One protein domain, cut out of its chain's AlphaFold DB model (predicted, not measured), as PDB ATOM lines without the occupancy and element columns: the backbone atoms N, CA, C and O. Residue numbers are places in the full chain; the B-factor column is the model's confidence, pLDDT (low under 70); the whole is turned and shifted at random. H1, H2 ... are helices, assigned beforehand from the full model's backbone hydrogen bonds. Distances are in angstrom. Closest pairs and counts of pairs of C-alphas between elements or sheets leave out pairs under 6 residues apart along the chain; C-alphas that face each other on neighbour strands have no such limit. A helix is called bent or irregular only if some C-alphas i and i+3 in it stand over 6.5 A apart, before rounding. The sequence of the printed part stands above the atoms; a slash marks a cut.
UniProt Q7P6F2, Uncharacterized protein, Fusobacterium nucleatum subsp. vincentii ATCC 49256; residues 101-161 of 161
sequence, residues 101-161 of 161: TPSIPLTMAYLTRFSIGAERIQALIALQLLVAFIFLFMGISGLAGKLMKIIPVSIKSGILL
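Overview. This is residues 101 to 161 of the 161 residues of an uncharacterized protein of Fusobacterium nucleatum subsp. vincentii ATCC 49256 (UniProt Q7P6F2). Four helices make a loose, flat, nearly closed frame round an empty middle, with the long helix H2 as one side. H1 folds back from the first end of H2, H3 turns off at its other end, and H4 brings the chain back until its last turn comes near the beginning of H1. The printed part has 61 residues with four named helices, in the order H1, H2, H3, H4, and no named strand; the class is all helix. The whole is loose, with a radius of gyration of the C-alphas of 14.7 A, and it spans 41 by 27 by 14 A, only just flat.

Arrangement. H2, residues 118 to 141, is the longest helix. H1, residues 101 to 111, touches H2, which meets it with residues 120 to 124 alone; the closest C-alphas are those of Leu 111 and Arg 120, 6.0 A apart. H1 and H2 run opposite ways at a steep tilt of 47 degrees. H3, residues 143 to 150, is close to H2 but not clearly touching it, with the C-alphas of Met 138 and Ala 144 closest at 5.3 A. The lines of H2 and H3 are about perpendicular, at 80 degrees. H4, residues 153 to 160, is close to H1 but not clearly touching it; their closest C-alphas, those of Pro 102 and Ile 159, are 6.6 A apart. H1 and H4 run the same way at a steep tilt of 61 degrees. H1 and H3 are apart, H2 and H4 are apart, and H3 and H4 are apart too. In H2, H3 and H4 every O i to N i+4 pair is within hydrogen-bond range; in H1 5 of 7 are.

Along the chain. H2 measures 34.4 A from C-alpha 118 at (12.685, -18.156, -62.027) to C-alpha 141 at (-4.038, -22.424, -32.304). H1 begins with C-alpha 101 at (10.225, -4.638, -42.717) and measures 15.7 A; it is irregular, but only just, with C-alphas 102 and 105 6.9 A apart. H3 measures 10.9 A. H4 measures 10.5 A and ends with C-alpha 160 at (10.426, -3.585, -34.357).

Size, cuts and confidence. The two C-alphas farthest apart are those of Gly 117 and Lys 149, at 40.8 A, while the first and last printed C-alphas, those of Thr 101 and Leu 161, are 9.6 A apart. Residues 129 to 134 of H2 stand free, and so do residues 149 to 155, of which 153 to 155 belong to H4. The links from H2 to H3 and from H3 to H4 are tight, the link from H1 to H2 is short, and no link is long. The printed part has no cut and ends at the chain's last residue, 161. Its mean pLDDT is 87.6, and residue 161 alone is under 70.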
ATOM      1  N   THR A 101       8.963  -5.333 -42.396       83.25
ATOM      2  CA  THR A 101      10.225  -4.638 -42.717       83.25
ATOM      3  C   THR A 101      11.471  -5.258 -42.069       83.25
ATOM      4  O   THR A 101      12.442  -5.484 -42.794       83.25
ATOM      5  N   PRO A 102      11.472  -5.651 -40.775       82.06
ATOM      6  CA  PRO A 102      12.643  -6.304 -40.181       82.06
ATOM      7  C   PRO A 102      12.973  -7.674 -40.800       82.06
ATOM      8  O   PRO A 102      14.076  -8.183 -40.628       82.06
ATOM      9  N   SER A 103      12.055  -8.283 -41.558       85.81
ATOM     10  CA  SER A 103      12.309  -9.536 -42.281       85.81
ATOM     11  C   SER A 103      13.004  -9.340 -43.631       85.81
ATOM     12  O   SER A 103      13.480 -10.327 -44.198       85.81
ATOM     13  N   ILE A 104      13.083  -8.109 -44.157       86.25
ATOM     14  CA  ILE A 104      13.663  -7.844 -45.483       86.25
ATOM     15  C   ILE A 104      15.120  -8.327 -45.553       86.25
ATOM     16  O   ILE A 104      15.410  -9.121 -46.448       86.25
ATOM     17  N   PRO A 105      16.026  -7.975 -44.613       87.50
ATOM     18  CA  PRO A 105      17.414  -8.439 -44.670       87.50
ATOM     19  C   PRO A 105      17.536  -9.966 -44.611       87.50
ATOM     20  O   PRO A 105      18.364 -10.553 -45.304       87.50
ATOM     21  N   LEU A 106      16.681 -10.624 -43.820       88.94
ATOM     22  CA  LEU A 106      16.678 -12.080 -43.676       88.94
ATOM     23  C   LEU A 106      16.194 -12.776 -44.953       88.94
ATOM     24  O   LEU A 106      16.824 -13.722 -45.426       88.94
ATOM     25  N   THR A 107      15.099 -12.284 -45.529       89.31
ATOM     26  CA  THR A 107      14.569 -12.770 -46.809       89.31
ATOM     27  C   THR A 107      15.611 -12.591 -47.906       89.31
ATOM     28  O   THR A 107      15.890 -13.518 -48.660       89.31
ATOM     29  N   MET A 108      16.264 -11.433 -47.937       87.06
ATOM     30  CA  MET A 108      17.340 -11.135 -48.872       87.06
ATOM     31  C   MET A 108      18.516 -12.103 -48.746       87.06
ATOM     32  O   MET A 108      18.935 -12.683 -49.747       87.06
ATOM     33  N   ALA A 109      18.996 -12.354 -47.527       90.62
ATOM     34  CA  ALA A 109      20.064 -13.317 -47.270       90.62
ATOM     35  C   ALA A 109      19.687 -14.761 -47.657       90.62
ATOM     36  O   ALA A 109      20.554 -15.555 -48.020       90.62
ATOM     37  N   TYR A 110      18.404 -15.122 -47.593       90.50
ATOM     38  CA  TYR A 110      17.925 -16.414 -48.080       90.50
ATOM     39  C   TYR A 110      17.918 -16.482 -49.614       90.50
ATOM     40  O   TYR A 110      18.373 -17.471 -50.193       90.50
ATOM     41  N   LEU A 111      17.447 -15.426 -50.281       88.62
ATOM     42  CA  LEU A 111      17.309 -15.375 -51.739       88.62
ATOM     43  C   LEU A 111      18.646 -15.338 -52.489       88.62
ATOM     44  O   LEU A 111      18.718 -15.838 -53.613       88.62
ATOM     45  N   THR A 112      19.712 -14.800 -51.888       88.19
ATOM     46  CA  THR A 112      21.058 -14.782 -52.498       88.19
ATOM     47  C   THR A 112      21.636 -16.180 -52.730       88.19
ATOM     48  O   THR A 112      22.566 -16.325 -53.517       88.19
ATOM     49  N   ARG A 113      21.064 -17.219 -52.104       89.62
ATOM     50  CA  ARG A 113      21.452 -18.627 -52.287       89.62
ATOM     51  C   ARG A 113      20.955 -19.240 -53.601       89.62
ATOM     52  O   ARG A 113      21.408 -20.323 -53.956       89.62
ATOM     53  N   PHE A 114      20.030 -18.576 -54.294       89.19
ATOM     54  CA  PHE A 114      19.420 -19.042 -55.542       89.19
ATOM     55  C   PHE A 114      19.851 -18.170 -56.717       89.19
ATOM     56  O   PHE A 114      20.131 -16.980 -56.543       89.19
ATOM     57  N   SER A 115      19.872 -18.733 -57.924       87.62
ATOM     58  CA  SER A 115      20.188 -17.981 -59.141       87.62
ATOM     59  C   SER A 115      19.117 -16.915 -59.440       87.62
ATOM     60  O   SER A 115      17.939 -17.097 -59.132       87.62
ATOM     61  N   ILE A 116      19.520 -15.760 -59.991       85.31
ATOM     62  CA  ILE A 116      18.570 -14.712 -60.408       85.31
ATOM     63  C   ILE A 116      17.682 -15.264 -61.528       85.31
ATOM     64  O   ILE A 116      18.181 -15.879 -62.467       85.31
ATOM     65  N   GLY A 117      16.375 -15.009 -61.441       82.19
ATOM     66  CA  GLY A 117      15.384 -15.480 -62.404       82.19
ATOM     67  C   GLY A 117      14.295 -16.322 -61.744       82.19
ATOM     68  O   GLY A 117      13.856 -16.038 -60.627       82.19
ATOM     69  N   ALA A 118      13.840 -17.362 -62.443       86.06
ATOM     70  CA  ALA A 118      12.685 -18.156 -62.027       86.06
ATOM     71  C   ALA A 118      12.893 -18.873 -60.682       86.06
ATOM     72  O   ALA A 118      11.979 -18.881 -59.860       86.06
ATOM     73  N   GLU A 119      14.087 -19.419 -60.426       88.62
ATOM     74  CA  GLU A 119      14.383 -20.147 -59.182       88.62
ATOM     75  C   GLU A 119      14.227 -19.258 -57.948       88.62
ATOM     76  O   GLU A 119      13.586 -19.645 -56.973       88.62
ATOM     77  N   ARG A 120      14.761 -18.032 -57.995       90.06
ATOM     78  CA  ARG A 120      14.659 -17.085 -56.879       90.06
ATOM     79  C   ARG A 120      13.223 -16.618 -56.646       90.06
ATOM     80  O   ARG A 120      12.812 -16.483 -55.496       90.06
ATOM     81  N   ILE A 121      12.443 -16.423 -57.711       88.69
ATOM     82  CA  ILE A 121      11.012 -16.089 -57.604       88.69
ATOM     83  C   ILE A 121      10.243 -17.250 -56.962       88.69
ATOM     84  O   ILE A 121       9.462 -17.034 -56.037       88.69
ATOM     85  N   GLN A 122      10.486 -18.486 -57.400       90.38
ATOM     86  CA  GLN A 122       9.864 -19.677 -56.816       90.38
ATOM     87  C   GLN A 122      10.260 -19.865 -55.347       90.38
ATOM     88  O   GLN A 122       9.400 -20.169 -54.520       90.38
ATOM     89  N   ALA A 123      11.527 -19.620 -55.000       91.81
ATOM     90  CA  ALA A 123      12.005 -19.663 -53.621       91.81
ATOM     91  C   ALA A 123      11.316 -18.608 -52.740       91.81
ATOM     92  O   ALA A 123      10.941 -18.918 -51.607       91.81
ATOM     93  N   LEU A 124      11.095 -17.394 -53.260       90.88
ATOM     94  CA  LEU A 124      10.327 -16.359 -52.564       90.88
ATOM     95  C   LEU A 124       8.860 -16.772 -52.377       90.88
ATOM     96  O   LEU A 124       8.312 -16.617 -51.292       90.88
ATOM     97  N   ILE A 125       8.219 -17.330 -53.406       91.19
ATOM     98  CA  ILE A 125       6.827 -17.799 -53.309       91.19
ATOM     99  C   ILE A 125       6.710 -18.920 -52.267       91.19
ATOM    100  O   ILE A 125       5.809 -18.891 -51.429       91.19
ATOM    101  N   ALA A 126       7.633 -19.882 -52.278       93.88
ATOM    102  CA  ALA A 126       7.660 -20.979 -51.315       93.88
ATOM    103  C   ALA A 126       7.852 -20.479 -49.875       93.88
ATOM    104  O   ALA A 126       7.139 -20.923 -48.972       93.88
ATOM    105  N   LEU A 127       8.762 -19.522 -49.660       93.00
ATOM    106  CA  LEU A 127       8.964 -18.888 -48.357       93.00
ATOM    107  C   LEU A 127       7.676 -18.206 -47.868       93.00
ATOM    108  O   LEU A 127       7.298 -18.348 -46.706       93.00
ATOM    109  N   GLN A 128       6.956 -17.538 -48.763       91.38
ATOM    110  CA  GLN A 128       5.762 -16.766 -48.426       91.38
ATOM    111  C   GLN A 128       4.599 -17.695 -48.069       91.38
ATOM    112  O   GLN A 128       3.893 -17.444 -47.093       91.38
ATOM    113  N   LEU A 129       4.445 -18.805 -48.798       94.75
ATOM    114  CA  LEU A 129       3.478 -19.854 -48.475       94.75
ATOM    115  C   LEU A 129       3.790 -20.530 -47.135       94.75
ATOM    116  O   LEU A 129       2.878 -20.772 -46.344       94.75
ATOM    117  N   LEU A 130       5.069 -20.788 -46.846       94.81
ATOM    118  CA  LEU A 130       5.499 -21.355 -45.568       94.81
ATOM    119  C   LEU A 130       5.171 -20.413 -44.401       94.81
ATOM    120  O   LEU A 130       4.582 -20.841 -43.408       94.81
ATOM    121  N   VAL A 131       5.510 -19.127 -44.523       92.12
ATOM    122  CA  VAL A 131       5.203 -18.117 -43.497       92.12
ATOM    123  C   VAL A 131       3.693 -17.968 -43.320       92.12
ATOM    124  O   VAL A 131       3.216 -17.951 -42.185       92.12
ATOM    125  N   ALA A 132       2.930 -17.928 -44.416       92.12
ATOM    126  CA  ALA A 132       1.473 -17.874 -44.371       92.12
ATOM    127  C   ALA A 132       0.886 -19.079 -43.622       92.12
ATOM    128  O   ALA A 132       0.026 -18.904 -42.759       92.12
ATOM    129  N   PHE A 133       1.388 -20.287 -43.887       95.06
ATOM    130  CA  PHE A 133       0.972 -21.494 -43.175       95.06
ATOM    131  C   PHE A 133       1.288 -21.418 -41.677       95.06
ATOM    132  O   PHE A 133       0.419 -21.696 -40.851       95.06
ATOM    133  N   ILE A 134       2.498 -20.985 -41.309       92.31
ATOM    134  CA  ILE A 134       2.901 -20.819 -39.905       92.31
ATOM    135  C   ILE A 134       1.994 -19.800 -39.203       92.31
ATOM    136  O   ILE A 134       1.528 -20.049 -38.090       92.31
ATOM    137  N   PHE A 135       1.699 -18.669 -39.845       89.81
ATOM    138  CA  PHE A 135       0.838 -17.629 -39.277       89.81
ATOM    139  C   PHE A 135      -0.610 -18.091 -39.145       89.81
ATOM    140  O   PHE A 135      -1.227 -17.846 -38.109       89.81
ATOM    141  N   LEU A 136      -1.131 -18.815 -40.134       92.44
ATOM    142  CA  LEU A 136      -2.465 -19.404 -40.071       92.44
ATOM    143  C   LEU A 136      -2.554 -20.423 -38.928       92.44
ATOM    144  O   LEU A 136      -3.470 -20.363 -38.109       92.44
ATOM    145  N   PHE A 137      -1.563 -21.310 -38.815       93.62
ATOM    146  CA  PHE A 137      -1.483 -22.297 -37.744       93.62
ATOM    147  C   PHE A 137      -1.405 -21.639 -36.358       93.62
ATOM    148  O   PHE A 137      -2.150 -22.008 -35.447       93.62
ATOM    149  N   MET A 138      -0.544 -20.632 -36.181       91.25
ATOM    150  CA  MET A 138      -0.426 -19.897 -34.915       91.25
ATOM    151  C   MET A 138      -1.668 -19.058 -34.591       91.25
ATOM    152  O   MET A 138      -1.998 -18.901 -33.413       91.25
ATOM    153  N   GLY A 139      -2.345 -18.534 -35.614       88.19
ATOM    154  CA  GLY A 139      -3.596 -17.793 -35.489       88.19
ATOM    155  C   GLY A 139      -4.739 -18.686 -35.011       88.19
ATOM    156  O   GLY A 139      -5.403 -18.347 -34.036       88.19
ATOM    157  N   ILE A 140      -4.912 -19.860 -35.630       92.38
ATOM    158  CA  ILE A 140      -5.953 -20.832 -35.255       92.38
ATOM    159  C   ILE A 140      -5.669 -21.443 -33.875       92.38
ATOM    160  O   ILE A 140      -6.574 -21.573 -33.055       92.38
ATOM    161  N   SER A 141      -4.415 -21.798 -33.585       92.44
ATOM    162  CA  SER A 141      -4.038 -22.424 -32.304       92.44
ATOM    163  C   SER A 141      -3.961 -21.447 -31.120       92.44
ATOM    164  O   SER A 141      -3.798 -21.879 -29.976       92.44
ATOM    165  N   GLY A 142      -4.019 -20.131 -31.360       87.75
ATOM    166  CA  GLY A 142      -3.836 -19.101 -30.330       87.75
ATOM    167  C   GLY A 142      -2.422 -19.056 -29.729       87.75
ATOM    168  O   GLY A 142      -2.179 -18.347 -28.745       87.75
ATOM    169  N   LEU A 143      -1.468 -19.799 -30.306       86.44
ATOM    170  CA  LEU A 143      -0.095 -19.896 -29.814       86.44
ATOM    171  C   LEU A 143       0.651 -18.564 -29.941       86.44
ATOM    172  O   LEU A 143       1.476 -18.248 -29.081       86.44
ATOM    173  N   ALA A 144       0.296 -17.744 -30.937       83.69
ATOM    174  CA  ALA A 144       0.849 -16.402 -31.116       83.69
ATOM    175  C   ALA A 144       0.720 -15.556 -29.836       83.69
ATOM    176  O   ALA A 144       1.688 -14.948 -29.382       83.69
ATOM    177  N   GLY A 145      -0.449 -15.585 -29.187       82.81
ATOM    178  CA  GLY A 145      -0.686 -14.836 -27.952       82.81
ATOM    179  C   GLY A 145       0.150 -15.335 -26.769       82.81
ATOM    180  O   GLY A 145       0.582 -14.535 -25.939       82.81
ATOM    181  N   LYS A 146       0.422 -16.644 -26.691       86.44
ATOM    182  CA  LYS A 146       1.298 -17.226 -25.658       86.44
ATOM    183  C   LYS A 146       2.759 -16.867 -25.905       86.44
ATOM    184  O   LYS A 146       3.430 -16.426 -24.976       86.44
ATOM    185  N   LEU A 147       3.226 -16.979 -27.147       86.00
ATOM    186  CA  LEU A 147       4.590 -16.619 -27.535       86.00
ATOM    187  C   LEU A 147       4.885 -15.148 -27.219       86.00
ATOM    188  O   LEU A 147       5.901 -14.825 -26.606       86.00
ATOM    189  N   MET A 148       3.935 -14.263 -27.529       84.44
ATOM    190  CA  MET A 148       4.052 -12.844 -27.205       84.44
ATOM    191  C   MET A 148       4.135 -12.576 -25.699       84.44
ATOM    192  O   MET A 148       4.695 -11.558 -25.320       84.44
ATOM    193  N   LYS A 149       3.640 -13.444 -24.810       87.12
ATOM    194  CA  LYS A 149       3.805 -13.262 -23.353       87.12
ATOM    195  C   LYS A 149       5.181 -13.696 -22.844       87.12
ATOM    196  O   LYS A 149       5.628 -13.174 -21.832       87.12
ATOM    197  N   ILE A 150       5.837 -14.622 -23.542       91.12
ATOM    198  CA  ILE A 150       7.149 -15.162 -23.159       91.12
ATOM    199  C   ILE A 150       8.271 -14.183 -23.525       91.12
ATOM    200  O   ILE A 150       9.248 -14.055 -22.793       91.12
ATOM    201  N   ILE A 151       8.134 -13.474 -24.649       87.88
ATOM    202  CA  ILE A 151       9.196 -12.600 -25.158       87.88
ATOM    203  C   ILE A 151       9.238 -11.276 -24.360       87.88
ATOM    204  O   ILE A 151       8.227 -10.556 -24.324       87.88
ATOM    205  N   PRO A 152      10.398 -10.900 -23.776       89.38
ATOM    206  CA  PRO A 152      10.592  -9.620 -23.097       89.38
ATOM    207  C   PRO A 152      10.289  -8.425 -24.005       89.38
ATOM    208  O   PRO A 152      10.581  -8.444 -25.202       89.38
ATOM    209  N   VAL A 153       9.738  -7.350 -23.433       85.88
ATOM    210  CA  VAL A 153       9.384  -6.134 -24.190       85.88
ATOM    211  C   VAL A 153      10.609  -5.508 -24.869       85.88
ATOM    212  O   VAL A 153      10.487  -5.043 -25.995       85.88
ATOM    213  N   SER A 154      11.786  -5.592 -24.244       87.38
ATOM    214  CA  SER A 154      13.059  -5.097 -24.788       87.38
ATOM    215  C   SER A 154      13.470  -5.772 -26.102       87.38
ATOM    216  O   SER A 154      13.953  -5.103 -27.014       87.38
ATOM    217  N   ILE A 155      13.240  -7.082 -26.237       87.56
ATOM    218  CA  ILE A 155      13.524  -7.815 -27.480       87.56
ATOM    219  C   ILE A 155      12.492  -7.456 -28.550       87.56
ATOM    220  O   ILE A 155      12.855  -7.234 -29.701       87.56
ATOM    221  N   LYS A 156      11.210  -7.332 -28.176       82.88
ATOM    222  CA  LYS A 156      10.159  -6.917 -29.122       82.88
ATOM    223  C   LYS A 156      10.443  -5.540 -29.706       82.88
ATOM    224  O   LYS A 156      10.332  -5.379 -30.913       82.88
ATOM    225  N   SER A 157      10.826  -4.574 -28.870       80.31
ATOM    226  CA  SER A 157      11.194  -3.238 -29.343       80.31
ATOM    227  C   SER A 157      12.428  -3.277 -30.238       80.31
ATOM    228  O   SER A 157      12.436  -2.595 -31.248       80.31
ATOM    229  N   GLY A 158      13.429  -4.106 -29.918       80.00
ATOM    230  CA  GLY A 158      14.643  -4.221 -30.733       80.00
ATOM    231  C   GLY A 158      14.432  -4.869 -32.106       80.00
ATOM    232  O   GLY A 158      15.199  -4.593 -33.013       80.00
ATOM    233  N   ILE A 159      13.413  -5.718 -32.269       79.81
ATOM    234  CA  ILE A 159      13.054  -6.315 -33.570       79.81
ATOM    235  C   ILE A 159      12.138  -5.382 -34.386       79.81
ATOM    236  O   ILE A 159      12.072  -5.502 -35.606       79.81
ATOM    237  N   LEU A 160      11.384  -4.499 -33.722       73.00
ATOM    238  CA  LEU A 160      10.426  -3.585 -34.357       73.00
ATOM    239  C   LEU A 160      11.027  -2.226 -34.755       73.00
ATOM    240  O   LEU A 160      10.453  -1.572 -35.625       73.00
ATOM    241  N   LEU A 161      12.104  -1.800 -34.088       55.34
ATOM    242  CA  LEU A 161      12.894  -0.603 -34.406       55.34
ATOM    243  C   LEU A 161      13.896  -0.891 -35.526       55.34
ATOM    244  O   LEU A 161      14.092   0.025 -36.353       55.34
TER     245      LEU A 161